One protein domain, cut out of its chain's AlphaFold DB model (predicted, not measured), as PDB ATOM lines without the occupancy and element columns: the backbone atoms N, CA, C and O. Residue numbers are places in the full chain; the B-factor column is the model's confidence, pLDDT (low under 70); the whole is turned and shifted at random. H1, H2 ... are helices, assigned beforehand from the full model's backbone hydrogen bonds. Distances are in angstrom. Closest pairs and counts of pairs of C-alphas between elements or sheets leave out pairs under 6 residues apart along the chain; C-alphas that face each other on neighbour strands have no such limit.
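Overview. This is residues 123 to 325 of the 413 residues of an uncharacterized protein of Parabacteroides distasonis str. 3776 Po2 i (UniProt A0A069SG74). Four longer helices follow one another across the body: H1 crosses H11, H11 crosses H9, and H9 crosses H5, with H9 and H11 in the middle. H3 and H4 form a second path from H1 to H5 along one side, H10 covers the opposite side without clear contact, and H6, H7 and H8 lie round H5 at one end of the longest axis, while H12 packs on H1 at the other. The printed part has 203 residues with twelve named helices, H1 to H12 in chain order, and no named strand; the class is all helix, and the packing is mostly crossed. The whole is compact and rounded, with a radius of gyration of the C-alphas of 16.4 A and spans of 47 by 39 by 31 A.

Arrangement. H1, residues 123 to 141, touches H11, residues 302 to 313, at a steep tilt of 43 degrees, opposite ways; their closest C-alphas, of Thr 134 and Gly 310, are 3.7 A apart. H2, residues 145 to 154, is about perpendicular to H11, at 77 degrees, and touches residues 303 to 307 of it alone, closest at the C-alphas of Ser 151 and Val 304, 4.8 A. H3, residues 158 to 168, touches H1 at residues 123 to 127 alone, closest at the C-alphas of Lys 123 and Ile 164, 6.4 A. H4, residues 179 to 185, touches H3 at a tilt of 32 degrees, only just shallow, the same way; the closest C-alphas, of Cys 159 and Ile 181, are 5.6 A apart. H5, residues 196 to 211, is the hub, touching five helices. Its residues 203 to 210 alone touch H4, closest at the C-alphas of Leu 183 and Val 206, 5.8 A. H6, residues 223 to 229, forms a helical hairpin with H5, though they only just touch, with 3 pairs of C-alphas within 8 A, closest at Met 201 and Leu 228, 7.1 A. H7, residues 237 to 246, and H5 only just touch, with 3 such pairs, and only at their ends, closest at the C-alphas of Thr 196 and Ser 237, 6.3 A. H8, residues 251 to 260, also only just touches H5, with 3 such pairs, closest at the C-alphas of Ile 207 and Ile 257, 7.5 A. H9, residues 266 to 279, touches H5 at a steep tilt of 60 degrees, closest at the C-alphas of Tyr 199 and Thr 271, 5.1 A, and touches H11 at 45 degrees, also steep, closest at those of Phe 273 and Ala 305, 4.7 A. H10, residues 288 to 297, is close to but not clearly touching H9, with the C-alphas of Ile 272 and Tyr 294 closest at 7.4 A. H12, residues 319 to 325, touches residues 133 to 140 of H1 alone, at a shallow tilt of 22 degrees, the same way, closest at the C-alphas of Val 140 and Leu 322, 5.9 A. Among the pairs that are apart are H1 and H5, and H5 and H11. In each of the twelve helices every O i to N i+4 pair is within hydrogen-bond range.

Along the chain. H1 begins at C-alpha 123, (104.688, 102.648, 79.137), and measures 27.0 A from first to last C-alpha. H5 measures 23.1 A and begins at C-alpha 196, (133.421, 87.980, 87.778). H9 measures 19.6 A, H11 16.1 A and H3 15.4 A. H12 ends at C-alpha 325, (109.953, 89.850, 104.652).

Size, cuts and confidence. The two C-alphas farthest apart are those of Lys 248 and Tyr 323, at 48.4 A. The printed part has no cut. The link from H5 to H6, 11 residues, is long. The mean pLDDT of the printed part is 92.8, and residue 190 alone is under 70.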
ATOM      1  N   LYS A 123     103.348 102.126  78.811       91.88
ATOM      2  CA  LYS A 123     104.688 102.648  79.137       91.88
ATOM      3  C   LYS A 123     104.725 103.314  80.512       91.88
ATOM      4  O   LYS A 123     105.637 103.030  81.289       91.88
ATOM      5  N   SER A 124     103.732 104.142  80.844       92.00
ATOM      6  CA  SER A 124     103.644 104.783  82.164       92.00
ATOM      7  C   SER A 124     103.539 103.757  83.293       92.00
ATOM      8  O   SER A 124     104.257 103.863  84.282       92.00
ATOM      9  N   LYS A 125     102.704 102.721  83.142       91.50
ATOM     10  CA  LYS A 125     102.586 101.654  84.150       91.50
ATOM     11  C   LYS A 125     103.843 100.800  84.263       91.50
ATOM     12  O   LYS A 125     104.180 100.372  85.361       91.50
ATOM     13  N   THR A 126     104.564 100.598  83.161       92.94
ATOM     14  CA  THR A 126     105.883  99.944  83.191       92.94
ATOM     15  C   THR A 126     106.883 100.787  83.986       92.94
ATOM     16  O   THR A 126     107.620 100.254  84.803       92.94
ATOM     17  N   TYR A 127     106.871 102.112  83.820       94.88
ATOM     18  CA  TYR A 127     107.713 103.002  84.622       94.88
ATOM     19  C   TYR A 127     107.350 102.951  86.115       94.88
ATOM     20  O   TYR A 127     108.245 102.820  86.950       94.88
ATOM     21  N   ASP A 128     106.058 102.984  86.458       93.88
ATOM     22  CA  ASP A 128     105.602 102.841  87.849       93.88
ATOM     23  C   ASP A 128     106.057 101.507  88.463       93.88
ATOM     24  O   ASP A 128     106.464 101.462  89.629       93.88
ATOM     25  N   ASP A 129     106.015 100.427  87.678       95.00
ATOM     26  CA  ASP A 129     106.504  99.101  88.056       95.00
ATOM     27  C   ASP A 129     108.013  99.110  88.347       95.00
ATOM     28  O   ASP A 129     108.424  98.681  89.428       95.00
ATOM     29  N   CYS A 130     108.826  99.696  87.460       96.50
ATOM     30  CA  CYS A 130     110.265  99.889  87.664       96.50
ATOM     31  C   CYS A 130     110.562 100.674  88.953       96.50
ATOM     32  O   CYS A 130     111.395 100.264  89.760       96.50
ATOM     33  N   VAL A 131     109.862 101.791  89.183       95.94
ATOM     34  CA  VAL A 131     110.054 102.637  90.376       95.94
ATOM     35  C   VAL A 131     109.688 101.885  91.659       95.94
ATOM     36  O   VAL A 131     110.384 102.000  92.674       95.94
ATOM     37  N   ARG A 132     108.607 101.096  91.635       96.31
ATOM     38  CA  ARG A 132     108.230 100.220  92.755       96.31
ATOM     39  C   ARG A 132     109.266  99.121  92.983       96.31
ATOM     40  O   ARG A 132     109.604  98.872  94.137       96.31
ATOM     41  N   GLY A 133     109.814  98.530  91.922       97.69
ATOM     42  CA  GLY A 133     110.895  97.545  92.000       97.69
ATOM     43  C   GLY A 133     112.121  98.073  92.740       97.69
ATOM     44  O   GLY A 133     112.613  97.432  93.667       97.69
ATOM     45  N   THR A 134     112.550  99.299  92.437       97.31
ATOM     46  CA  THR A 134     113.634  99.965  93.177       97.31
ATOM     47  C   THR A 134     113.320 100.117  94.663       97.31
ATOM     48  O   THR A 134     114.178  99.842  95.500       97.31
ATOM     49  N   ARG A 135     112.093 100.512  95.024       96.88
ATOM     50  CA  ARG A 135     111.683 100.626  96.436       96.88
ATOM     51  C   ARG A 135     111.660  99.272  97.143       96.88
ATOM     52  O   ARG A 135     112.021  99.197  98.315       96.88
ATOM     53  N   ASN A 136     111.246  98.219  96.444       97.38
ATOM     54  CA  ASN A 136     111.255  96.859  96.969       97.38
ATOM     55  C   ASN A 136     112.688  96.401  97.260       97.38
ATOM     56  O   ASN A 136     112.963  95.992  98.384       97.38
ATOM     57  N   ILE A 137     113.603  96.558  96.295       97.06
ATOM     58  CA  ILE A 137     115.033  96.259  96.473       97.06
ATOM     59  C   ILE A 137     115.601  97.000  97.682       97.06
ATOM     60  O   ILE A 137     116.295  96.399  98.495       97.06
ATOM     61  N   TRP A 138     115.253  98.279  97.842       96.38
ATOM     62  CA  TRP A 138     115.729  99.093  98.960       96.38
ATOM     63  C   TRP A 138     115.372  98.506 100.323       96.38
ATOM     64  O   TRP A 138     116.226  98.383 101.201       96.38
ATOM     65  N   LYS A 139     114.109  98.095 100.474       94.75
ATOM     66  CA  LYS A 139     113.603  97.472 101.699       94.75
ATOM     67  C   LYS A 139     114.218  96.096 101.931       94.75
ATOM     68  O   LYS A 139     114.622  95.802 103.049       94.75
ATOM     69  N   VAL A 140     114.302  95.275 100.883       94.12
ATOM     70  CA  VAL A 140     114.825  93.903 100.961       94.12
ATOM     71  C   VAL A 140     116.314  93.900 101.318       94.12
ATOM     72  O   VAL A 140     116.743  93.101 102.144       94.12
ATOM     73  N   PHE A 141     117.109  94.802 100.735       94.56
ATOM     74  CA  PHE A 141     118.552  94.884 100.994       94.56
ATOM     75  C   PHE A 141     118.904  95.708 102.239       94.56
ATOM     76  O   PHE A 141     120.068  95.731 102.629       94.56
ATOM     77  N   GLY A 142     117.933  96.375 102.870       92.56
ATOM     78  CA  GLY A 142     118.175  97.203 104.053       92.56
ATOM     79  C   GLY A 142     119.029  98.442 103.766       92.56
ATOM     80  O   GLY A 142     119.863  98.818 104.587       92.56
ATOM     81  N   LEU A 143     118.848  99.061 102.596       95.50
ATOM     82  CA  LEU A 143     119.573 100.270 102.198       95.50
ATOM     83  C   LEU A 143     118.911 101.535 102.774       95.50
ATOM     84  O   LEU A 143     117.702 101.585 102.984       95.50
ATOM     85  N   SER A 144     119.710 102.577 103.019       95.75
ATOM     86  CA  SER A 144     119.244 103.836 103.628       95.75
ATOM     87  C   SER A 144     118.665 104.824 102.610       95.75
ATOM     88  O   SER A 144     119.073 104.836 101.448       95.75
ATOM     89  N   ASP A 145     117.768 105.716 103.035       95.31
ATOM     90  CA  ASP A 145     117.195 106.755 102.159       95.31
ATOM     91  C   ASP A 145     118.267 107.698 101.581       95.31
ATOM     92  O   ASP A 145     118.197 108.093 100.419       95.31
ATOM     93  N   ALA A 146     119.329 107.983 102.342       95.94
ATOM     94  CA  ALA A 146     120.456 108.786 101.863       95.94
ATOM     95  C   ALA A 146     121.166 108.136 100.661       95.94
ATOM     96  O   ALA A 146     121.509 108.816  99.690       95.94
ATOM     97  N   GLN A 147     121.344 106.811 100.694       95.88
ATOM     98  CA  GLN A 147     121.878 106.059  99.559       95.88
ATOM     99  C   GLN A 147     120.897 106.067  98.371       95.88
ATOM    100  O   GLN A 147     121.341 106.087  97.225       95.88
ATOM    101  N   TYR A 148     119.579 106.092  98.617       95.69
ATOM    102  CA  TYR A 148     118.566 106.118  97.552       95.69
ATOM    103  C   TYR A 148     118.649 107.425  96.772       95.69
ATOM    104  O   TYR A 148     118.742 107.431  95.542       95.69
ATOM    105  N   ASP A 149     118.672 108.539  97.503       94.50
ATOM    106  CA  ASP A 149     118.772 109.877  96.931       94.50
ATOM    107  C   ASP A 149     120.093 110.079  96.189       94.50
ATOM    108  O   ASP A 149     120.122 110.729  95.140       94.50
ATOM    109  N   TYR A 150     121.185 109.505  96.701       94.25
ATOM    110  CA  TYR A 150     122.467 109.478  96.006       94.25
ATOM    111  C   TYR A 150     122.368 108.732  94.667       94.25
ATOM    112  O   TYR A 150     122.683 109.313  93.625       94.25
ATOM    113  N   SER A 151     121.856 107.496  94.659       96.06
ATOM    114  CA  SER A 151     121.705 106.694  93.435       96.06
ATOM    115  C   SER A 151     120.807 107.368  92.397       96.06
ATOM    116  O   SER A 151     121.165 107.443  91.220       96.06
ATOM    117  N   LYS A 152     119.680 107.946  92.832       94.44
ATOM    118  CA  LYS A 152     118.754 108.682  91.959       94.44
ATOM    119  C   LYS A 152     119.401 109.918  91.319       94.44
ATOM    120  O   LYS A 152     119.099 110.251  90.176       94.44
ATOM    121  N   LYS A 153     120.310 110.605  92.023       92.94
ATOM    122  CA  LYS A 153     121.073 111.739  91.462       92.94
ATOM    123  C   LYS A 153     122.108 111.300  90.425       92.94
ATOM    124  O   LYS A 153     122.438 112.091  89.543       92.94
ATOM    125  N   MET A 154     122.634 110.078  90.534       93.12
ATOM    126  CA  MET A 154     123.625 109.549  89.592       93.12
ATOM    127  C   MET A 154     123.006 109.124  88.263       93.12
ATOM    128  O   MET A 154     123.644 109.271  87.218       93.12
ATOM    129  N   ILE A 155     121.771 108.618  88.292       94.19
ATOM    130  CA  ILE A 155     121.112 108.048  87.117       94.19
ATOM    131  C   ILE A 155     119.735 108.694  86.939       94.19
ATOM    132  O   ILE A 155     118.787 108.310  87.620       94.19
ATOM    133  N   PRO A 156     119.598 109.666  86.019       91.81
ATOM    134  CA  PRO A 156     118.332 110.356  85.800       91.81
ATOM    135  C   PRO A 156     117.218 109.412  85.333       91.81
ATOM    136  O   PRO A 156     117.442 108.562  84.469       91.81
ATOM    137  N   ASP A 157     115.988 109.657  85.792       94.38
ATOM    138  CA  ASP A 157     114.785 108.905  85.396       94.38
ATOM    139  C   ASP A 157     114.515 108.925  83.877       94.38
ATOM    140  O   ASP A 157     113.801 108.070  83.350       94.38
ATOM    141  N   THR A 158     115.087 109.884  83.140       95.88
ATOM    142  CA  THR A 158     115.032 109.899  81.670       95.88
ATOM    143  C   THR A 158     115.685 108.660  81.057       95.88
ATOM    144  O   THR A 158     115.246 108.223  79.996       95.88
ATOM    145  N   CYS A 159     116.663 108.041  81.733       96.88
ATOM    146  CA  CYS A 159     117.298 106.807  81.274       96.88
ATOM    147  C   CYS A 159     116.292 105.653  81.225       96.88
ATOM    148  O   CYS A 159     116.142 105.026  80.179       96.88
ATOM    149  N   ILE A 160     115.564 105.394  82.317       97.31
ATOM    150  CA  ILE A 160     114.591 104.293  82.350       97.31
ATOM    151  C   ILE A 160     113.385 104.565  81.444       97.31
ATOM    152  O   ILE A 160     112.899 103.652  80.781       97.31
ATOM    153  N   LYS A 161     112.946 105.825  81.327       96.69
ATOM    154  CA  LYS A 161     111.884 106.206  80.380       96.69
ATOM    155  C   LYS A 161     112.282 105.908  78.933       96.69
ATOM    156  O   LYS A 161     111.470 105.369  78.183       96.69
ATOM    157  N   GLU A 162     113.526 106.202  78.553       97.31
ATOM    158  CA  GLU A 162     114.028 105.886  77.213       97.31
ATOM    159  C   GLU A 162     114.212 104.376  77.005       97.31
ATOM    160  O   GLU A 162     113.836 103.856  75.958       97.31
ATOM    161  N   VAL A 163     114.692 103.643  78.015       97.06
ATOM    162  CA  VAL A 163     114.760 102.170  77.987       97.06
ATOM    163  C   VAL A 163     113.386 101.560  77.708       97.06
ATOM    164  O   VAL A 163     113.259 100.741  76.799       97.06
ATOM    165  N   ILE A 164     112.350 101.996  78.430       96.00
ATOM    166  CA  ILE A 164     110.969 101.536  78.231       96.00
ATOM    167  C   ILE A 164     110.490 101.882  76.817       96.00
ATOM    168  O   ILE A 164     109.986 101.015  76.106       96.00
ATOM    169  N   ASN A 165     110.686 103.128  76.380       94.62
ATOM    170  CA  ASN A 165     110.292 103.585  75.049       94.62
ATOM    171  C   ASN A 165     110.929 102.747  73.926       94.62
ATOM    172  O   ASN A 165     110.247 102.360  72.976       94.62
ATOM    173  N   GLN A 166     112.219 102.433  74.037       94.19
ATOM    174  CA  GLN A 166     112.911 101.609  73.051       94.19
ATOM    175  C   GLN A 166     112.445 100.154  73.070       94.19
ATOM    176  O   GLN A 166     112.263  99.585  71.995       94.19
ATOM    177  N   SER A 167     112.224  99.566  74.250       92.94
ATOM    178  CA  SER A 167     111.722  98.192  74.380       92.94
ATOM    179  C   SER A 167     110.353  98.030  73.719       92.94
ATOM    180  O   SER A 167     110.178  97.138  72.896       92.94
ATOM    181  N   TYR A 168     109.422  98.951  73.982       90.44
ATOM    182  CA  TYR A 168     108.093  98.946  73.358       90.44
ATOM    183  C   TYR A 168     108.133  99.152  71.837       90.44
ATOM    184  O   TYR A 168     107.232  98.718  71.128       90.44
ATOM    185  N   ARG A 169     109.177  99.809  71.320       90.19
ATOM    186  CA  ARG A 169     109.376 100.042  69.881       90.19
ATOM    187  C   ARG A 169     110.285  99.005  69.216       90.19
ATOM    188  O   ARG A 169     110.635  99.191  68.052       90.19
ATOM    189  N   GLY A 170     110.733  97.975  69.940       91.00
ATOM    190  CA  GLY A 170     111.668  96.970  69.423       91.00
ATOM    191  C   GLY A 170     113.020  97.545  68.974       91.00
ATOM    192  O   GLY A 170     113.668  96.990  68.092       91.00
ATOM    193  N   LYS A 171     113.450  98.683  69.536       92.25
ATOM    194  CA  LYS A 171     114.696  99.368  69.152       92.25
ATOM    195  C   LYS A 171     115.839  99.017  70.101       92.25
ATOM    196  O   LYS A 171     115.630  98.875  71.307       92.25
ATOM    197  N   ARG A 172     117.059  98.939  69.569       92.00
ATOM    198  CA  ARG A 172     118.315  98.915  70.341       92.00
ATOM    199  C   ARG A 172     118.845 100.342  70.567       92.00
ATOM    200  O   ARG A 172     118.508 101.221  69.766       92.00
ATOM    201  N   PRO A 173     119.655 100.593  71.613       93.69
ATOM    202  CA  PRO A 173     120.288 101.893  71.832       93.69
ATOM    203  C   PRO A 173     121.157 102.316  70.643       93.69
ATOM    204  O   PRO A 173     121.971 101.530  70.161       93.69
ATOM    205  N   LYS A 174     121.008 103.563  70.179       93.62
ATOM    206  CA  LYS A 174     121.842 104.147  69.118       93.62
ATOM    207  C   LYS A 174     122.119 105.633  69.365       93.62
ATOM    208  O   LYS A 174     121.249 106.347  69.859       93.62
ATOM    209  N   GLY A 175     123.300 106.098  68.960       92.75
ATOM    210  CA  GLY A 175     123.715 107.502  68.974       92.75
ATOM    211  C   GLY A 175     124.078 108.067  70.353       92.75
ATOM    212  O   GLY A 175     124.672 107.407  71.210       92.75
ATOM    213  N   GLU A 176     123.737 109.338  70.573       92.88
ATOM    214  CA  GLU A 176     124.152 110.101  71.755       92.88
ATOM    215  C   GLU A 176     123.279 109.872  72.997       92.88
ATOM    216  O   GLU A 176     122.821 110.802  73.655       92.88
ATOM    217  N   LEU A 177     123.064 108.602  73.347       95.56
ATOM    218  CA  LEU A 177     122.367 108.213  74.574       95.56
ATOM    219  C   LEU A 177     123.331 108.074  75.759       95.56
ATOM    220  O   LEU A 177     124.537 107.891  75.585       95.56
ATOM    221  N   SER A 178     122.778 108.138  76.969       95.62
ATOM    222  CA  SER A 178     123.499 107.887  78.221       95.62
ATOM    223  C   SER A 178     124.088 106.474  78.256       95.62
ATOM    224  O   SER A 178     123.415 105.517  77.872       95.62
ATOM    225  N   ILE A 179     125.303 106.322  78.792       96.50
ATOM    226  CA  ILE A 179     125.943 105.011  78.997       96.50
ATOM    227  C   ILE A 179     125.065 104.063  79.837       96.50
ATOM    228  O   ILE A 179     125.029 102.863  79.584       96.50
ATOM    229  N   TRP A 180     124.267 104.600  80.767       97.50
ATOM    230  CA  TRP A 180     123.324 103.816  81.569       97.50
ATOM    231  C   TRP A 180     122.213 103.172  80.727       97.50
ATOM    232  O   TRP A 180     121.762 102.077  81.053       97.50
ATOM    233  N   ILE A 181     121.786 103.813  79.632       97.44
ATOM    234  CA  ILE A 181     120.797 103.242  78.701       97.44
ATOM    235  C   ILE A 181     121.415 102.057  77.958       97.44
ATOM    236  O   ILE A 181     120.776 101.013  77.850       97.44
ATOM    237  N   TYR A 182     122.667 102.192  77.507       97.12
ATOM    238  CA  TYR A 182     123.411 101.080  76.910       97.12
ATOM    239  C   TYR A 182     123.545  99.912  77.895       97.12
ATOM    240  O   TYR A 182     123.253  98.781  77.524       97.12
ATOM    241  N   LEU A 183     123.879 100.181  79.162       97.62
ATOM    242  CA  LEU A 183     123.987  99.154  80.205       97.62
ATOM    243  C   LEU A 183     122.663  98.425  80.465       97.62
ATOM    244  O   LEU A 183     122.619  97.198  80.500       97.62
ATOM    245  N   LEU A 184     121.569  99.171  80.636       97.12
ATOM    246  CA  LEU A 184     120.245  98.607  80.913       97.12
ATOM    247  C   LEU A 184     119.737  97.731  79.758       97.12
ATOM    248  O   LEU A 184     119.061  96.727  79.992       97.12
ATOM    249  N   ARG A 185     120.080  98.093  78.518       95.06
ATOM    250  CA  ARG A 185     119.681  97.385  77.293       95.06
ATOM    251  C   ARG A 185     120.675  96.328  76.827       95.06
ATOM    252  O   ARG A 185     120.379  95.640  75.851       95.06
ATOM    253  N   TYR A 186     121.804  96.195  77.515       94.69
ATOM    254  CA  TYR A 186     122.803  95.197  77.188       94.69
ATOM    255  C   TYR A 186     122.254  93.792  77.421       94.69
ATOM    256  O   TYR A 186     121.715  93.463  78.489       94.69
ATOM    257  N   GLU A 187     122.410  92.974  76.391       88.69
ATOM    258  CA  GLU A 187     122.192  91.540  76.422       88.69
ATOM    259  C   GLU A 187     123.546  90.871  76.297       88.69
ATOM    260  O   GLU A 187     124.355  91.211  75.438       88.69
ATOM    261  N   ARG A 188     123.794  89.941  77.210       84.44
ATOM    262  CA  ARG A 188     125.079  89.282  77.328       84.44
ATOM    263  C   ARG A 188     125.363  88.431  76.096       84.44
ATOM    264  O   ARG A 188     124.533  87.620  75.689       84.44
ATOM    265  N   HIS A 189     126.571  88.560  75.558       74.25
ATOM    266  CA  HIS A 189     127.045  87.681  74.496       74.25
ATOM    267  C   HIS A 189     127.387  86.294  75.060       74.25
ATOM    268  O   HIS A 189     128.034  86.170  76.099       74.25
ATOM    269  N   ALA A 190     126.997  85.237  74.341       64.25
ATOM    270  CA  ALA A 190     127.178  83.846  74.774       64.25
ATOM    271  C   ALA A 190     128.651  83.426  74.970       64.25
ATOM    272  O   ALA A 190     128.920  82.399  75.586       64.25
ATOM    273  N   ILE A 191     129.597  84.204  74.437       75.19
ATOM    274  CA  ILE A 191     131.033  83.910  74.476       75.19
ATOM    275  C   ILE A 191     131.696  84.272  75.811       75.19
ATOM    276  O   ILE A 191     132.769  83.750  76.106       75.19
ATOM    277  N   TYR A 192     131.086  85.136  76.633       84.19
ATOM    278  CA  TYR A 192     131.714  85.573  77.881       84.19
ATOM    279  C   TYR A 192     131.458  84.590  79.031       84.19
ATOM    280  O   TYR A 192     130.320  84.156  79.244       84.19
ATOM    281  N   PRO A 193     132.483  84.269  79.838       84.19
ATOM    282  CA  PRO A 193     132.388  83.277  80.908       84.19
ATOM    283  C   PRO A 193     131.527  83.784  82.064       84.19
ATOM    284  O   PRO A 193     131.658  84.942  82.460       84.19
ATOM    285  N   HIS A 194     130.671  82.943  82.654       86.56
ATOM    286  CA  HIS A 194     129.836  83.298  83.819       86.56
ATOM    287  C   HIS A 194     130.661  83.408  85.117       86.56
ATOM    288  O   HIS A 194     130.445  82.708  86.101       86.56
ATOM    289  N   THR A 195     131.655  84.290  85.098       91.44
ATOM    290  CA  THR A 195     132.577  84.601  86.185       91.44
ATOM    291  C   THR A 195     132.623  86.110  86.389       91.44
ATOM    292  O   THR A 195     132.175  86.886  85.544       91.44
ATOM    293  N   THR A 196     133.201  86.551  87.507       91.12
ATOM    294  CA  THR A 196     133.421  87.980  87.778       91.12
ATOM    295  C   THR A 196     134.150  88.666  86.622       91.12
ATOM    296  O   THR A 196     133.739  89.747  86.209       91.12
ATOM    297  N   LEU A 197     135.179  88.022  86.056       94.62
ATOM    298  CA  LEU A 197     135.918  88.545  84.907       94.62
ATOM    299  C   LEU A 197     135.021  88.718  83.674       94.62
ATOM    300  O   LEU A 197     135.083  89.759  83.027       94.62
ATOM    301  N   GLY A 198     134.130  87.765  83.388       94.50
ATOM    302  CA  GLY A 198     133.181  87.912  82.282       94.50
ATOM    303  C   GLY A 198     132.218  89.088  82.457       94.50
ATOM    304  O   GLY A 198     131.911  89.767  81.487       94.50
ATOM    305  N   TYR A 199     131.810  89.417  83.685       95.00
ATOM    306  CA  TYR A 199     131.000  90.620  83.937       95.00
ATOM    307  C   TYR A 199     131.787  91.934  83.807       95.00
ATOM    308  O   TYR A 199     131.201  92.975  83.508       95.00
ATOM    309  N   PHE A 200     133.107  91.916  84.011       95.12
ATOM    310  CA  PHE A 200     133.971  93.038  83.625       95.12
ATOM    311  C   PHE A 200     134.039  93.168  82.103       95.12
ATOM    312  O   PHE A 200     133.881  94.267  81.582       95.12
ATOM    313  N   MET A 201     134.220  92.049  81.397       94.56
ATOM    314  CA  MET A 201     134.218  92.001  79.934       94.56
ATOM    315  C   MET A 201     132.911  92.559  79.354       94.56
ATOM    316  O   MET A 201     132.954  93.439  78.498       94.56
ATOM    317  N   ASP A 202     131.764  92.136  79.892       95.12
ATOM    318  CA  ASP A 202     130.450  92.673  79.532       95.12
ATOM    319  C   ASP A 202     130.373  94.193  79.754       95.12
ATOM    320  O   ASP A 202     129.961  94.943  78.873       95.12
ATOM    321  N   ALA A 203     130.807  94.679  80.922       95.75
ATOM    322  CA  ALA A 203     130.775  96.106  81.235       95.75
ATOM    323  C   ALA A 203     131.658  96.943  80.289       95.75
ATOM    324  O   ALA A 203     131.272  98.054  79.911       95.75
ATOM    325  N   ILE A 204     132.814  96.414  79.873       94.88
ATOM    326  CA  ILE A 204     133.664  97.027  78.844       94.88
ATOM    327  C   ILE A 204     132.963  97.029  77.487       94.88
ATOM    328  O   ILE A 204     132.964  98.060  76.812       94.88
ATOM    329  N   HIS A 205     132.307  95.931  77.110       95.12
ATOM    330  CA  HIS A 205     131.549  95.850  75.861       95.12
ATOM    331  C   HIS A 205     130.456  96.919  75.803       95.12
ATOM    332  O   HIS A 205     130.339  97.627  74.807       95.12
ATOM    333  N   VAL A 206     129.735  97.157  76.902       95.56
ATOM    334  CA  VAL A 206     128.747  98.248  76.983       95.56
ATOM    335  C   VAL A 206     129.364  99.614  76.655       95.56
ATOM    336  O   VAL A 206     128.763 100.417  75.936       95.56
ATOM    337  N   ILE A 207     130.572  99.888  77.152       95.06
ATOM    338  CA  ILE A 207     131.283 101.142  76.863       95.06
ATOM    339  C   ILE A 207     131.652 101.214  75.383       95.06
ATOM    340  O   ILE A 207     131.495 102.268  74.766       95.06
ATOM    341  N   VAL A 208     132.084 100.098  74.798       93.81
ATOM    342  CA  VAL A 208     132.409 100.003  73.372       93.81
ATOM    343  C   VAL A 208     131.161 100.197  72.506       93.81
ATOM    344  O   VAL A 208     131.231 100.955  71.539       93.81
ATOM    345  N   ASN A 209     130.004  99.641  72.879       94.38
ATOM    346  CA  ASN A 209     128.734  99.907  72.188       94.38
ATOM    347  C   ASN A 209     128.409 101.407  72.212       94.38
ATOM    348  O   ASN A 209     128.077 102.009  71.189       94.38
ATOM    349  N   LYS A 210     128.576 102.059  73.371       94.94
ATOM    350  CA  LYS A 210     128.372 103.510  73.479       94.94
ATOM    351  C   LYS A 210     129.359 104.299  72.613       94.94
ATOM    352  O   LYS A 210     128.943 105.247  71.952       94.94
ATOM    353  N   MET A 211     130.642 103.935  72.600       93.44
ATOM    354  CA  MET A 211     131.661 104.597  71.770       93.44
ATOM    355  C   MET A 211     131.367 104.482  70.272       93.44
ATOM    356  O   MET A 211     131.622 105.431  69.537       93.44
ATOM    357  N   ASN A 212     130.812 103.352  69.831       92.44
ATOM    358  CA  ASN A 212     130.435 103.123  68.435       92.44
ATOM    359  C   ASN A 212     129.039 103.667  68.082       92.44
ATOM    360  O   ASN A 212     128.608 103.569  66.936       92.44
ATOM    361  N   GLY A 213     128.310 104.234  69.049       92.75
ATOM    362  CA  GLY A 213     126.959 104.743  68.830       92.75
ATOM    363  C   GLY A 213     125.921 103.648  68.560       92.75
ATOM    364  O   GLY A 213     124.865 103.946  68.004       92.75
ATOM    365  N   GLY A 214     126.168 102.403  68.970       91.56
ATOM    366  CA  GLY A 214     125.280 101.261  68.740       91.56
ATOM    367  C   GLY A 214     125.921  99.931  69.131       91.56
ATOM    368  O   GLY A 214     127.102  99.883  69.460       91.56
ATOM    369  N   ASP A 215     125.133  98.859  69.107       88.81
ATOM    370  CA  ASP A 215     125.630  97.517  69.419       88.81
ATOM    371  C   ASP A 215     126.688  97.067  68.404       88.81
ATOM    372  O   ASP A 215     126.482  97.183  67.192       88.81
ATOM    373  N   VAL A 216     127.811  96.556  68.909       87.62
ATOM    374  CA  VAL A 216     128.836  95.884  68.106       87.62
ATOM    375  C   VAL A 216     128.948  94.423  68.523       87.62
ATOM    376  O   VAL A 216     128.736  94.095  69.689       87.62
ATOM    377  N   ASP A 217     129.314  93.550  67.588       82.19
ATOM    378  CA  ASP A 217     129.336  92.103  67.833       82.19
ATOM    379  C   ASP A 217     130.446  91.668  68.801       82.19
ATOM    380  O   ASP A 217     130.268  90.715  69.557       82.19
ATOM    381  N   SER A 218     131.589  92.363  68.795       79.50
ATOM    382  CA  SER A 218     132.722  92.069  69.677       79.50
ATOM    383  C   SER A 218     133.618  93.294  69.877       79.50
ATOM    384  O   SER A 218     133.758  94.139  68.989       79.50
ATOM    385  N   TYR A 219     134.264  93.369  71.043       81.81
ATOM    386  CA  TYR A 219     135.313  94.346  71.352       81.81
ATOM    387  C   TYR A 219     136.732  93.738  71.367       81.81
ATOM    388  O   TYR A 219     137.688  94.409  71.770       81.81
ATOM    389  N   GLU A 220     136.881  92.502  70.874       81.88
ATOM    390  CA  GLU A 220     138.149  91.769  70.707       81.88
ATOM    391  C   GLU A 220     139.326  92.582  70.138       81.88
ATOM    392  O   GLU A 220     140.450  92.426  70.623       81.88
ATOM    393  N   PRO A 221     139.128  93.488  69.156       79.56
ATOM    394  CA  PRO A 221     140.240  94.250  68.587       79.56
ATOM    395  C   PRO A 221     140.903  95.244  69.559       79.56
ATOM    396  O   PRO A 221     141.953  95.805  69.243       79.56
ATOM    397  N   THR A 222     140.304  95.511  70.723       84.50
ATOM    398  CA  THR A 222     140.769  96.548  71.656       84.50
ATOM    399  C   THR A 222     141.925  96.081  72.555       84.50
ATOM    400  O   THR A 222     142.049  94.908  72.903       84.50
ATOM    401  N   CYS A 223     142.779  97.013  73.001       88.06
ATOM    402  CA  CYS A 223     143.868  96.706  73.943       88.06
ATOM    403  C   CYS A 223     143.354  96.184  75.295       88.06
ATOM    404  O   CYS A 223     143.967  95.293  75.880       88.06
ATOM    405  N   ILE A 224     142.215  96.703  75.767       90.25
ATOM    406  CA  ILE A 224     141.586  96.262  77.015       90.25
ATOM    407  C   ILE A 224     141.091  94.814  76.925       90.25
ATOM    408  O   ILE A 224     141.220  94.086  77.903       90.25
ATOM    409  N   TYR A 225     140.598  94.370  75.762       89.50
ATOM    410  CA  TYR A 225     140.224  92.969  75.571       89.50
ATOM    411  C   TYR A 225     141.421  92.049  75.803       89.50
ATOM    412  O   TYR A 225     141.345  91.154  76.633       89.50
ATOM    413  N   LYS A 226     142.556  92.322  75.143       90.38
ATOM    414  CA  LYS A 226     143.780  91.514  75.288       90.38
ATOM    415  C   LYS A 226     144.269  91.450  76.734       90.38
ATOM    416  O   LYS A 226     144.732  90.403  77.173       90.38
ATOM    417  N   LEU A 227     144.157  92.559  77.472       93.69
ATOM    418  CA  LEU A 227     144.456  92.576  78.901       93.69
ATOM    419  C   LEU A 227     143.534  91.613  79.654       93.69
ATOM    420  O   LEU A 227     144.037  90.735  80.344       93.69
ATOM    421  N   LEU A 228     142.213  91.763  79.517       92.75
ATOM    422  CA  LEU A 228     141.231  90.969  80.262       92.75
ATOM    423  C   LEU A 228     141.261  89.483  79.892       92.75
ATOM    424  O   LEU A 228     141.148  88.649  80.781       92.75
ATOM    425  N   ASP A 229     141.450  89.157  78.615       90.69
ATOM    426  CA  ASP A 229     141.540  87.783  78.102       90.69
ATOM    427  C   ASP A 229     142.777  87.036  78.635       90.69
ATOM    428  O   ASP A 229     142.774  85.817  78.770       90.69
ATOM    429  N   SER A 230     143.828  87.771  79.021       91.81
ATOM    430  CA  SER A 230     145.034  87.189  79.626       91.81
ATOM    431  C   SER A 230     144.911  86.882  81.127       91.81
ATOM    432  O   SER A 230     145.817  86.279  81.708       91.81
ATOM    433  N   LEU A 231     143.825  87.314  81.778       94.12
ATOM    434  CA  LEU A 231     143.649  87.184  83.223       94.12
ATOM    435  C   LEU A 231     143.043  85.833  83.628       94.12
ATOM    436  O   LEU A 231     142.253  85.232  82.908       94.12
ATOM    437  N   ASP A 232     143.358  85.386  84.847       91.06
ATOM    438  CA  ASP A 232     142.720  84.205  85.437       91.06
ATOM    439  C   ASP A 232     141.238  84.490  85.750       91.06
ATOM    440  O   ASP A 232     140.893  85.430  86.477       91.06
ATOM    441  N   TYR A 233     140.354  83.631  85.239       88.94
ATOM    442  CA  TYR A 233     138.906  83.693  85.438       88.94
ATOM    443  C   TYR A 233     138.461  83.632  86.909       88.94
ATOM    444  O   TYR A 233     137.345  84.055  87.222       88.94
ATOM    445  N   ASN A 234     139.309  83.132  87.812       90.06
ATOM    446  CA  ASN A 234     139.038  83.032  89.250       90.06
ATOM    447  C   ASN A 234     139.459  84.275  90.047       90.06
ATOM    448  O   ASN A 234     139.330  84.294  91.277       90.06
ATOM    449  N   LEU A 235     139.978  85.316  89.387       92.25
ATOM    450  CA  LEU A 235     140.350  86.542  90.078       92.25
ATOM    451  C   LEU A 235     139.142  87.193  90.759       92.25
ATOM    452  O   LEU A 235     138.026  87.262  90.240       92.25
ATOM    453  N   LYS A 236     139.400  87.710  91.962       90.81
ATOM    454  CA  LYS A 236     138.426  88.504  92.709       90.81
ATOM    455  C   LYS A 236     138.268  89.883  92.072       90.81
ATOM    456  O   LYS A 236     139.215  90.420  91.501       90.81
ATOM    457  N   SER A 237     137.087  90.462  92.252       91.06
ATOM    458  CA  SER A 237     136.685  91.746  91.677       91.06
ATOM    459  C   SER A 237     137.682  92.878  91.948       91.06
ATOM    460  O   SER A 237     138.053  93.586  91.018       91.06
ATOM    461  N   ASP A 238     138.183  92.998  93.180       91.06
ATOM    462  CA  ASP A 238     139.110  94.077  93.560       91.06
ATOM    463  C   ASP A 238     140.459  93.967  92.852       91.06
ATOM    464  O   ASP A 238     141.011  94.971  92.413       91.06
ATOM    465  N   LYS A 239     140.961  92.738  92.667       94.19
ATOM    466  CA  LYS A 239     142.212  92.501  91.934       94.19
ATOM    467  C   LYS A 239     142.063  92.828  90.454       94.19
ATOM    468  O   LYS A 239     142.963  93.415  89.867       94.19
ATOM    469  N   ILE A 240     140.930  92.465  89.848       94.88
ATOM    470  CA  ILE A 240     140.645  92.813  88.449       94.88
ATOM    471  C   ILE A 240     140.595  94.339  88.306       94.88
ATOM    472  O   ILE A 240     141.262  94.892  87.434       94.88
ATOM    473  N   GLN A 241     139.885  95.028  89.203       94.50
ATOM    474  CA  GLN A 241     139.818  96.490  89.211       94.50
ATOM    475  C   GLN A 241     141.204  97.136  89.392       94.50
ATOM    476  O   GLN A 241     141.521  98.103  88.703       94.50
ATOM    477  N   GLU A 242     142.050  96.610  90.280       95.00
ATOM    478  CA  GLU A 242     143.424  97.085  90.497       95.00
ATOM    479  C   GLU A 242     144.293  96.946  89.235       95.00
ATOM    480  O   GLU A 242     144.979  97.895  88.845       95.00
ATOM    481  N   ILE A 243     144.216  95.799  88.552       96.25
ATOM    482  CA  ILE A 243     144.915  95.558  87.280       96.25
ATOM    483  C   ILE A 243     144.433  96.546  86.213       96.25
ATOM    484  O   ILE A 243     145.245  97.190  85.548       96.25
ATOM    485  N   ILE A 244     143.116  96.726  86.081       95.25
ATOM    486  CA  ILE A 244     142.540  97.691  85.137       95.25
ATOM    487  C   ILE A 244     142.983  99.114  85.476       95.25
ATOM    488  O   ILE A 244     143.237  99.889  84.563       95.25
ATOM    489  N   ASN A 245     143.098  99.484  86.751       94.31
ATOM    490  CA  ASN A 245     143.503 100.829  87.166       94.31
ATOM    491  C   ASN A 245     144.989 101.118  86.909       94.31
ATOM    492  O   ASN A 245     145.331 102.250  86.561       94.31
ATOM    493  N   SER A 246     145.850 100.112  87.059       94.94
ATOM    494  CA  SER A 246     147.309 100.240  86.937       94.94
ATOM    495  C   SER A 246     147.847  99.999  85.521       94.94
ATOM    496  O   SER A 246     148.916 100.499  85.181       94.94
ATOM    497  N   SER A 247     147.111  99.279  84.670       95.19
ATOM    498  CA  SER A 247     147.533  98.950  83.304       95.19
ATOM    499  C   SER A 247     147.532 100.163  82.362       95.19
ATOM    500  O   SER A 247     146.639 101.019  82.399       95.19
ATOM    501  N   LYS A 248     148.505 100.208  81.445       93.12
ATOM    502  CA  LYS A 248     148.561 101.204  80.365       93.12
ATOM    503  C   LYS A 248     147.561 100.884  79.250       93.12
ATOM    504  O   LYS A 248     146.932 101.780  78.698       93.12
ATOM    505  N   GLU A 249     147.347  99.605  78.969       91.31
ATOM    506  CA  GLU A 249     146.416  99.077  77.966       91.31
ATOM    507  C   GLU A 249     144.959  99.474  78.256       91.31
ATOM    508  O   GLU A 249     144.153  99.621  77.337       91.31
ATOM    509  N   ALA A 250     144.635  99.695  79.533       93.62
ATOM    510  CA  ALA A 250     143.327 100.141  79.997       93.62
ATOM    511  C   ALA A 250     143.168 101.678  80.075       93.62
ATOM    512  O   ALA A 250     142.081 102.173  80.374       93.62
ATOM    513  N   GLU A 251     144.206 102.474  79.797       93.38
ATOM    514  CA  GLU A 251     144.155 103.933  79.984       93.38
ATOM    515  C   GLU A 251     143.067 104.607  79.136       93.38
ATOM    516  O   GLU A 251     142.287 105.418  79.643       93.38
ATOM    517  N   GLY A 252     142.962 104.216  77.863       91.94
ATOM    518  CA  GLY A 252     141.958 104.754  76.948       91.94
ATOM    519  C   GLY A 252     140.532 104.535  77.457       91.94
ATOM    520  O   GLY A 252     139.741 105.478  77.489       91.94
ATOM    521  N   ILE A 253     140.218 103.321  77.929       91.88
ATOM    522  CA  ILE A 253     138.869 103.016  78.417       91.88
ATOM    523  C   ILE A 253     138.569 103.745  79.728       91.88
ATOM    524  O   ILE A 253     137.475 104.285  79.879       91.88
ATOM    525  N   ARG A 254     139.548 103.873  80.638       94.12
ATOM    526  CA  ARG A 254     139.384 104.662  81.873       94.12
ATOM    527  C   ARG A 254     139.065 106.125  81.571       94.12
ATOM    528  O   ARG A 254     138.196 106.706  82.217       94.12
ATOM    529  N   ASN A 255     139.730 106.719  80.581       94.50
ATOM    530  CA  ASN A 255     139.483 108.105  80.180       94.50
ATOM    531  C   ASN A 255     138.086 108.284  79.566       94.50
ATOM    532  O   ASN A 255     137.389 109.249  79.887       94.50
ATOM    533  N   VAL A 256     137.641 107.328  78.747       94.19
ATOM    534  CA  VAL A 256     136.275 107.312  78.202       94.19
ATOM    535  C   VAL A 256     135.235 107.184  79.318       94.19
ATOM    536  O   VAL A 256     134.278 107.959  79.351       94.19
ATOM    537  N   ILE A 257     135.439 106.268  80.270       94.44
ATOM    538  CA  ILE A 257     134.550 106.094  81.426       94.44
ATOM    539  C   ILE A 257     134.436 107.398  82.216       94.44
ATOM    540  O   ILE A 257     133.323 107.848  82.475       94.44
ATOM    541  N   LYS A 258     135.563 108.048  82.538       94.56
ATOM    542  CA  LYS A 258     135.571 109.334  83.256       94.56
ATOM    543  C   LYS A 258     134.800 110.425  82.511       94.56
ATOM    544  O   LYS A 258     134.154 111.247  83.156       94.56
ATOM    545  N   LYS A 259     134.829 110.431  81.173       94.38
ATOM    546  CA  LYS A 259     134.048 111.373  80.354       94.38
ATOM    547  C   LYS A 259     132.544 111.108  80.457       94.38
ATOM    548  O   LYS A 259     131.772 112.055  80.558       94.38
ATOM    549  N   TYR A 260     132.122 109.845  80.413       93.19
ATOM    550  CA  TYR A 260     130.701 109.488  80.461       93.19
ATOM    551  C   TYR A 260     130.111 109.537  81.871       93.19
ATOM    552  O   TYR A 260     128.950 109.905  82.033       93.19
ATOM    553  N   CYS A 261     130.894 109.168  82.882       92.12
ATOM    554  CA  CYS A 261     130.443 109.046  84.259       92.12
ATOM    555  C   CYS A 261     131.552 109.462  85.248       92.12
ATOM    556  O   CYS A 261     132.233 108.613  85.817       92.12
ATOM    557  N   PRO A 262     131.761 110.772  85.474       90.94
ATOM    558  CA  PRO A 262     132.852 111.258  86.326       90.94
ATOM    559  C   PRO A 262     132.597 111.108  87.834       90.94
ATOM    560  O   PRO A 262     133.521 111.278  88.624       90.94
ATOM    561  N   LYS A 263     131.348 110.867  88.249       91.25
ATOM    562  CA  LYS A 263     130.920 110.963  89.659       91.25
ATOM    563  C   LYS A 263     130.905 109.630  90.410       91.25
ATOM    564  O   LYS A 263     130.820 109.644  91.631       91.25
ATOM    565  N   VAL A 264     130.949 108.506  89.700       92.50
ATOM    566  CA  VAL A 264     130.936 107.159  90.281       92.50
ATOM    567  C   VAL A 264     131.803 106.240  89.428       92.50
ATOM    568  O   VAL A 264     131.918 106.446  88.219       92.50
ATOM    569  N   ASP A 265     132.410 105.225  90.040       94.62
ATOM    570  CA  ASP A 265     133.139 104.197  89.303       94.62
ATOM    571  C   ASP A 265     132.151 103.313  88.528       94.62
ATOM    572  O   ASP A 265     131.589 102.337  89.031       94.62
ATOM    573  N   TYR A 266     131.897 103.708  87.280       96.25
ATOM    574  CA  TYR A 266     130.949 103.038  86.396       96.25
ATOM    575  C   TYR A 266     131.259 101.551  86.226       96.25
ATOM    576  O   TYR A 266     130.330 100.753  86.151       96.25
ATOM    577  N   LEU A 267     132.540 101.172  86.161       95.88
ATOM    578  CA  LEU A 267     132.921  99.794  85.870       95.88
ATOM    579  C   LEU A 267     132.476  98.870  87.004       95.88
ATOM    580  O   LEU A 267     131.814  97.864  86.757       95.88
ATOM    581  N   LYS A 268     132.720  99.287  88.249       96.19
ATOM    582  CA  LYS A 268     132.225  98.592  89.439       96.19
ATOM    583  C   LYS A 268     130.701  98.484  89.457       96.19
ATOM    584  O   LYS A 268     130.166  97.392  89.650       96.19
ATOM    585  N   VAL A 269     129.994  99.597  89.221       97.62
ATOM    586  CA  VAL A 269     128.518  99.617  89.185       97.62
ATOM    587  C   VAL A 269     127.991  98.643  88.132       97.62
ATOM    588  O   VAL A 269     127.135  97.814  88.438       97.62
ATOM    589  N   ALA A 270     128.509  98.725  86.906       97.56
ATOM    590  CA  ALA A 270     128.082  97.903  85.783       97.56
ATOM    591  C   ALA A 270     128.334  96.416  86.041       97.56
ATOM    592  O   ALA A 270     127.436  95.606  85.828       97.56
ATOM    593  N   THR A 271     129.507  96.056  86.561       95.88
ATOM    594  CA  THR A 271     129.850  94.666  86.871       95.88
ATOM    595  C   THR A 271     128.959  94.078  87.968       95.88
ATOM    596  O   THR A 271     128.454  92.970  87.787       95.88
ATOM    597  N   ILE A 272     128.703  94.799  89.074       96.25
ATOM    598  CA  ILE A 272     127.753  94.319  90.100       96.25
ATOM    599  C   ILE A 272     126.358  94.188  89.487       96.25
ATOM    600  O   ILE A 272     125.717  93.154  89.650       96.25
ATOM    601  N   PHE A 273     125.882  95.218  88.784       97.62
ATOM    602  CA  PHE A 273     124.543  95.223  88.199       97.62
ATOM    603  C   PHE A 273     124.331  94.053  87.236       97.62
ATOM    604  O   PHE A 273     123.334  93.350  87.364       97.62
ATOM    605  N   LEU A 274     125.258  93.819  86.303       96.62
ATOM    606  CA  LEU A 274     125.151  92.740  85.320       96.62
ATOM    607  C   LEU A 274     125.159  91.369  85.989       96.62
ATOM    608  O   LEU A 274     124.359  90.511  85.623       96.62
ATOM    609  N   LYS A 275     125.996  91.194  87.014       94.25
ATOM    610  CA  LYS A 275     126.013  89.965  87.799       94.25
ATOM    611  C   LYS A 275     124.702  89.748  88.552       94.25
ATOM    612  O   LYS A 275     124.125  88.676  88.454       94.25
ATOM    613  N   MET A 276     124.186  90.767  89.240       95.31
ATOM    614  CA  MET A 276     122.897  90.667  89.931       95.31
ATOM    615  C   MET A 276     121.728  90.462  88.960       95.31
ATOM    616  O   MET A 276     120.770  89.771  89.290       95.31
ATOM    617  N   LYS A 277     121.782  91.058  87.766       95.25
ATOM    618  CA  LYS A 277     120.773  90.871  86.716       95.25
ATOM    619  C   LYS A 277     120.700  89.404  86.276       95.25
ATOM    620  O   LYS A 277     119.596  88.932  86.024       95.25
ATOM    621  N   ASP A 278     121.839  88.716  86.204       92.75
ATOM    622  CA  ASP A 278     121.913  87.276  85.925       92.75
ATOM    623  C   ASP A 278     121.467  86.445  87.140       92.75
ATOM    624  O   ASP A 278     120.543  85.643  87.030       92.75
ATOM    625  N   ASP A 279     122.030  86.724  88.326       90.81
ATOM    626  CA  ASP A 279     121.715  86.028  89.586       90.81
ATOM    627  C   ASP A 279     120.202  86.061  89.914       90.81
ATOM    628  O   ASP A 279     119.673  85.129  90.520       90.81
ATOM    629  N   TYR A 280     119.503  87.134  89.522       93.75
ATOM    630  CA  TYR A 280     118.078  87.361  89.787       93.75
ATOM    631  C   TYR A 280     117.207  87.362  88.525       93.75
ATOM    632  O   TYR A 280     116.114  87.937  88.531       93.75
ATOM    633  N   ALA A 281     117.658  86.727  87.438       91.19
ATOM    634  CA  ALA A 281     116.922  86.693  86.173       91.19
ATOM    635  C   ALA A 281     115.486  86.153  86.332       91.19
ATOM    636  O   ALA A 281     114.552  86.707  85.739       91.19
ATOM    637  N   ASP A 282     115.295  85.146  87.188       91.00
ATOM    638  CA  ASP A 282     114.002  84.495  87.447       91.00
ATOM    639  C   ASP A 282     113.181  85.150  88.568       91.00
ATOM    640  O   ASP A 282     112.042  84.761  88.819       91.00
ATOM    641  N   GLY A 283     113.725  86.166  89.239       92.44
ATOM    642  CA  GLY A 283     113.098  86.783  90.404       92.44
ATOM    643  C   GLY A 283     114.100  87.090  91.506       92.44
ATOM    644  O   GLY A 283     115.122  86.421  91.663       92.44
ATOM    645  N   LEU A 284     113.804  88.119  92.296       93.94
ATOM    646  CA  LEU A 284     114.605  88.465  93.457       93.94
ATOM    647  C   LEU A 284     114.479  87.372  94.517       93.94
ATOM    648  O   LEU A 284     113.379  87.049  94.954       93.94
ATOM    649  N   THR A 285     115.612  86.883  95.003       90.06
ATOM    650  CA  THR A 285     115.684  86.039  96.198       90.06
ATOM    651  C   THR A 285     116.664  86.660  97.186       90.06
ATOM    652  O   THR A 285     117.725  87.160  96.805       90.06
ATOM    653  N   TYR A 286     116.308  86.688  98.471       86.06
ATOM    654  CA  TYR A 286     117.161  87.312  99.477       86.06
ATOM    655  C   TYR A 286     118.136  86.307 100.098       86.06
ATOM    656  O   TYR A 286     117.747  85.313 100.715       86.06
ATOM    657  N   CYS A 287     119.429  86.609  99.982       85.94
ATOM    658  CA  CYS A 287     120.502  85.910 100.678       85.94
ATOM    659  C   CYS A 287     121.421  86.940 101.333       85.94
ATOM    660  O   CYS A 287     122.189  87.619 100.647       85.94
ATOM    661  N   LYS A 288     121.369  87.030 102.668       85.50
ATOM    662  CA  LYS A 288     122.138  88.016 103.438       85.50
ATOM    663  C   LYS A 288     123.631  87.968 103.109       85.50
ATOM    664  O   LYS A 288     124.223  88.999 102.828       85.50
ATOM    665  N   LYS A 289     124.225  86.772 103.056       88.62
ATOM    666  CA  LYS A 289     125.650  86.594 102.738       88.62
ATOM    667  C   LYS A 289     126.016  87.144 101.358       88.62
ATOM    668  O   LYS A 289     127.072  87.753 101.207       88.62
ATOM    669  N   THR A 290     125.165  86.932 100.355       86.75
ATOM    670  CA  THR A 290     125.387  87.451  98.999       86.75
ATOM    671  C   THR A 290     125.353  88.976  98.989       86.75
ATOM    672  O   THR A 290     126.272  89.596  98.457       86.75
ATOM    673  N   ILE A 291     124.349  89.578  99.631       88.94
ATOM    674  CA  ILE A 291     124.214  91.039  99.720       88.94
ATOM    675  C   ILE A 291     125.369  91.655 100.518       88.94
ATOM    676  O   ILE A 291     126.017  92.580 100.032       88.94
ATOM    677  N   ASP A 292     125.712  91.079 101.674       88.75
ATOM    678  CA  ASP A 292     126.845  91.510 102.499       88.75
ATOM    679  C   ASP A 292     128.165  91.459 101.715       88.75
ATOM    680  O   ASP A 292     129.014  92.333 101.879       88.75
ATOM    681  N   ASN A 293     128.360  90.455 100.853       88.12
ATOM    682  CA  ASN A 293     129.557  90.357 100.018       88.12
ATOM    683  C   ASN A 293     129.623  91.475  98.971       88.12
ATOM    684  O   ASN A 293     130.697  92.043  98.771       88.12
ATOM    685  N   TYR A 294     128.503  91.808  98.323       88.38
ATOM    686  CA  TYR A 294     128.461  92.915  97.367       88.38
ATOM    687  C   TYR A 294     128.699  94.267  98.047       88.38
ATOM    688  O   TYR A 294     129.522  95.052  97.576       88.38
ATOM    689  N   MET A 295     128.044  94.504  99.186       88.62
ATOM    690  CA  MET A 295     128.216  95.725  99.977       88.62
ATOM    691  C   MET A 295     129.643  95.883 100.506       88.62
ATOM    692  O   MET A 295     130.171  96.990 100.510       88.62
ATOM    693  N   LYS A 296     130.282  94.794 100.954       88.88
ATOM    694  CA  LYS A 296     131.667  94.831 101.449       88.88
ATOM    695  C   LYS A 296     132.684  95.082 100.345       88.88
ATOM    696  O   LYS A 296     133.695  95.713 100.627       88.88
ATOM    697  N   ALA A 297     132.447  94.563  99.139       87.06
ATOM    698  CA  ALA A 297     133.357  94.771  98.022       87.06
ATOM    699  C   ALA A 297     133.393  96.255  97.640       87.06
ATOM    700  O   ALA A 297     134.447  96.875  97.727       87.06
ATOM    701  N   TRP A 298     132.239  96.836  97.290       92.81
ATOM    702  CA  TRP A 298     132.141  98.210  96.784       92.81
ATOM    703  C   TRP A 298     130.945  98.946  97.418       92.81
ATOM    704  O   TRP A 298     129.863  98.987  96.825       92.81
ATOM    705  N   PRO A 299     131.105  99.496  98.639       92.19
ATOM    706  CA  PRO A 299     129.994 100.030  99.433       92.19
ATOM    707  C   PRO A 299     129.325 101.264  98.820       92.19
ATOM    708  O   PRO A 299     128.124 101.458  99.018       92.19
ATOM    709  N   ASP A 300     130.070 102.071  98.064       92.69
ATOM    710  CA  ASP A 300     129.565 103.305  97.453       92.69
ATOM    711  C   ASP A 300     128.896 103.041  96.093       92.69
ATOM    712  O   ASP A 300     127.940 103.717  95.706       92.69
ATOM    713  N   GLU A 301     129.366 102.029  95.363       96.12
ATOM    714  CA  GLU A 301     128.860 101.662  94.040       96.12
ATOM    715  C   GLU A 301     127.695 100.663  94.097       96.12
ATOM    716  O   GLU A 301     126.803 100.702  93.241       96.12
ATOM    717  N   PHE A 302     127.650  99.800  95.117       96.88
ATOM    718  CA  PHE A 302     126.582  98.813  95.281       96.88
ATOM    719  C   PHE A 302     125.171  99.430  95.300       96.88
ATOM    720  O   PHE A 302     124.315  98.934  94.562       96.88
ATOM    721  N   PRO A 303     124.887 100.522  96.043       97.50
ATOM    722  CA  PRO A 303     123.559 101.133  96.039       97.50
ATOM    723  C   PRO A 303     123.124 101.636  94.659       97.50
ATOM    724  O   PRO A 303     121.931 101.639  94.349       97.50
ATOM    725  N   VAL A 304     124.067 102.053  93.809       97.94
ATOM    726  CA  VAL A 304     123.779 102.498  92.436       97.94
ATOM    727  C   VAL A 304     123.444 101.296  91.548       97.94
ATOM    728  O   VAL A 304     122.482 101.336  90.780       97.94
ATOM    729  N   ALA A 305     124.173 100.188  91.700       98.12
ATOM    730  CA  ALA A 305     123.874  98.940  90.999       98.12
ATOM    731  C   ALA A 305     122.521  98.343  91.429       98.12
ATOM    732  O   ALA A 305     121.735  97.911  90.583       98.12
ATOM    733  N   ALA A 306     122.212  98.366  92.729       97.94
ATOM    734  CA  ALA A 306     120.927  97.927  93.277       97.94
ATOM    735  C   ALA A 306     119.762  98.795  92.768       97.94
ATOM    736  O   ALA A 306     118.675  98.285  92.490       97.94
ATOM    737  N   TYR A 307     119.999 100.097  92.581       98.19
ATOM    738  CA  TYR A 307     119.018 101.011  92.005       98.19
ATOM    739  C   TYR A 307     118.636 100.618  90.566       98.19
ATOM    740  O   TYR A 307     117.448 100.491  90.257       98.19
ATOM    741  N   LEU A 308     119.637 100.334  89.719       98.38
ATOM    742  CA  LEU A 308     119.444  99.826  88.354       98.38
ATOM    743  C   LEU A 308     118.767  98.451  88.324       98.38
ATOM    744  O   LEU A 308     117.889  98.211  87.493       98.38
ATOM    745  N   LEU A 309     119.149  97.551  89.238       98.06
ATOM    746  CA  LEU A 309     118.532  96.231  89.370       98.06
ATOM    747  C   LEU A 309     117.028  96.354  89.636       98.06
ATOM    748  O   LEU A 309     116.231  95.681  88.988       98.06
ATOM    749  N   GLY A 310     116.637  97.255  90.540       97.75
ATOM    750  CA  GLY A 310     115.235  97.524  90.843       97.75
ATOM    751  C   GLY A 310     114.419  97.980  89.636       97.75
ATOM    752  O   GLY A 310     113.284  97.538  89.480       97.75
ATOM    753  N   TRP A 311     115.004  98.788  88.748       97.81
ATOM    754  CA  TRP A 311     114.350  99.158  87.492       97.81
ATOM    755  C   TRP A 311     114.136  97.965  86.561       97.81
ATOM    756  O   TRP A 311     113.057  97.840  85.991       97.81
ATOM    757  N   ILE A 312     115.136  97.096  86.397       96.62
ATOM    758  CA  ILE A 312     115.046  95.953  85.475       96.62
ATOM    759  C   ILE A 312     114.118  94.857  85.991       96.62
ATOM    760  O   ILE A 312     113.375  94.268  85.209       96.62
ATOM    761  N   LEU A 313     114.163  94.570  87.291       96.69
ATOM    762  CA  LEU A 313     113.290  93.567  87.893       96.69
ATOM    763  C   LEU A 313     111.851  94.081  88.023       96.69
ATOM    764  O   LEU A 313     110.903  93.308  87.868       96.69
ATOM    765  N   GLY A 314     111.688  95.375  88.308       96.81
ATOM    766  CA  GLY A 314     110.382  95.966  88.549       96.81
ATOM    767  C   GLY A 314     109.695  95.389  89.787       96.81
ATOM    768  O   GLY A 314     110.277  94.625  90.565       96.81
ATOM    769  N   HIS A 315     108.442  95.770  90.018       95.62
ATOM    770  CA  HIS A 315     107.671  95.211  91.127       95.62
ATOM    771  C   HIS A 315     107.409  93.722  90.892       95.62
ATOM    772  O   HIS A 315     107.575  92.931  91.818       95.62
ATOM    773  N   ARG A 316     107.100  93.334  89.646       92.19
ATOM    774  CA  ARG A 316     106.744  91.957  89.249       92.19
ATOM    775  C   ARG A 316     107.750  90.896  89.671       92.19
ATOM    776  O   ARG A 316     107.337  89.809  90.038       92.19
ATOM    777  N   LYS A 317     109.050  91.196  89.647       95.69
ATOM    778  CA  LYS A 317     110.091  90.237  90.056       95.69
ATOM    779  C   LYS A 317     110.620  90.459  91.471       95.69
ATOM    780  O   LYS A 317     111.559  89.784  91.876       95.69
ATOM    781  N   THR A 318     110.073  91.412  92.225       97.19
ATOM    782  CA  THR A 318     110.576  91.759  93.568       97.19
ATOM    783  C   THR A 318     109.524  91.661  94.667       97.19
ATOM    784  O   THR A 318     109.892  91.647  95.841       97.19
ATOM    785  N   TYR A 319     108.232  91.620  94.324       94.69
ATOM    786  CA  TYR A 319     107.156  91.676  95.310       94.69
ATOM    787  C   TYR A 319     107.119  90.441  96.214       94.69
ATOM    788  O   TYR A 319     106.963  90.622  97.414       94.69
ATOM    789  N   ASP A 320     107.327  89.233  95.679       92.19
ATOM    790  CA  ASP A 320     107.284  87.993  96.468       92.19
ATOM    791  C   ASP A 320     108.329  88.021  97.588       92.19
ATOM    792  O   ASP A 320     107.993  87.921  98.765       92.19
ATOM    793  N   CYS A 321     109.582  88.310  97.234       91.88
ATOM    794  CA  CYS A 321     110.675  88.432  98.199       91.88
ATOM    795  C   CYS A 321     110.430  89.540  99.236       91.88
ATOM    796  O   CYS A 321     110.745  89.377 100.412       91.88
ATOM    797  N   LEU A 322     109.838  90.671  98.833       93.44
ATOM    798  CA  LEU A 322     109.434  91.696  99.794       93.44
ATOM    799  C   LEU A 322     108.334  91.180 100.732       93.44
ATOM    800  O   LEU A 322     108.393  91.436 101.931       93.44
ATOM    801  N   TYR A 323     107.319  90.503 100.202       92.12
ATOM    802  CA  TYR A 323     106.184  90.013 100.979       92.12
ATOM    803  C   TYR A 323     106.606  88.946 101.982       92.12
ATOM    804  O   TYR A 323     106.116  88.979 103.106       92.12
ATOM    805  N   ASP A 324     107.571  88.097 101.628       85.81
ATOM    806  CA  ASP A 324     108.192  87.139 102.548       85.81
ATOM    807  C   ASP A 324     108.877  87.820 103.743       85.81
ATOM    808  O   ASP A 324     108.969  87.236 104.822       85.81
ATOM    809  N   LEU A 325     109.342  89.064 103.578       84.31
ATOM    810  CA  LEU A 325     109.953  89.850 104.652       84.31
ATOM    811  C   LEU A 325     108.946  90.667 105.469       84.31
ATOM    812  O   LEU A 325     109.273  91.129 106.566       84.31
TER     813      LEU A 325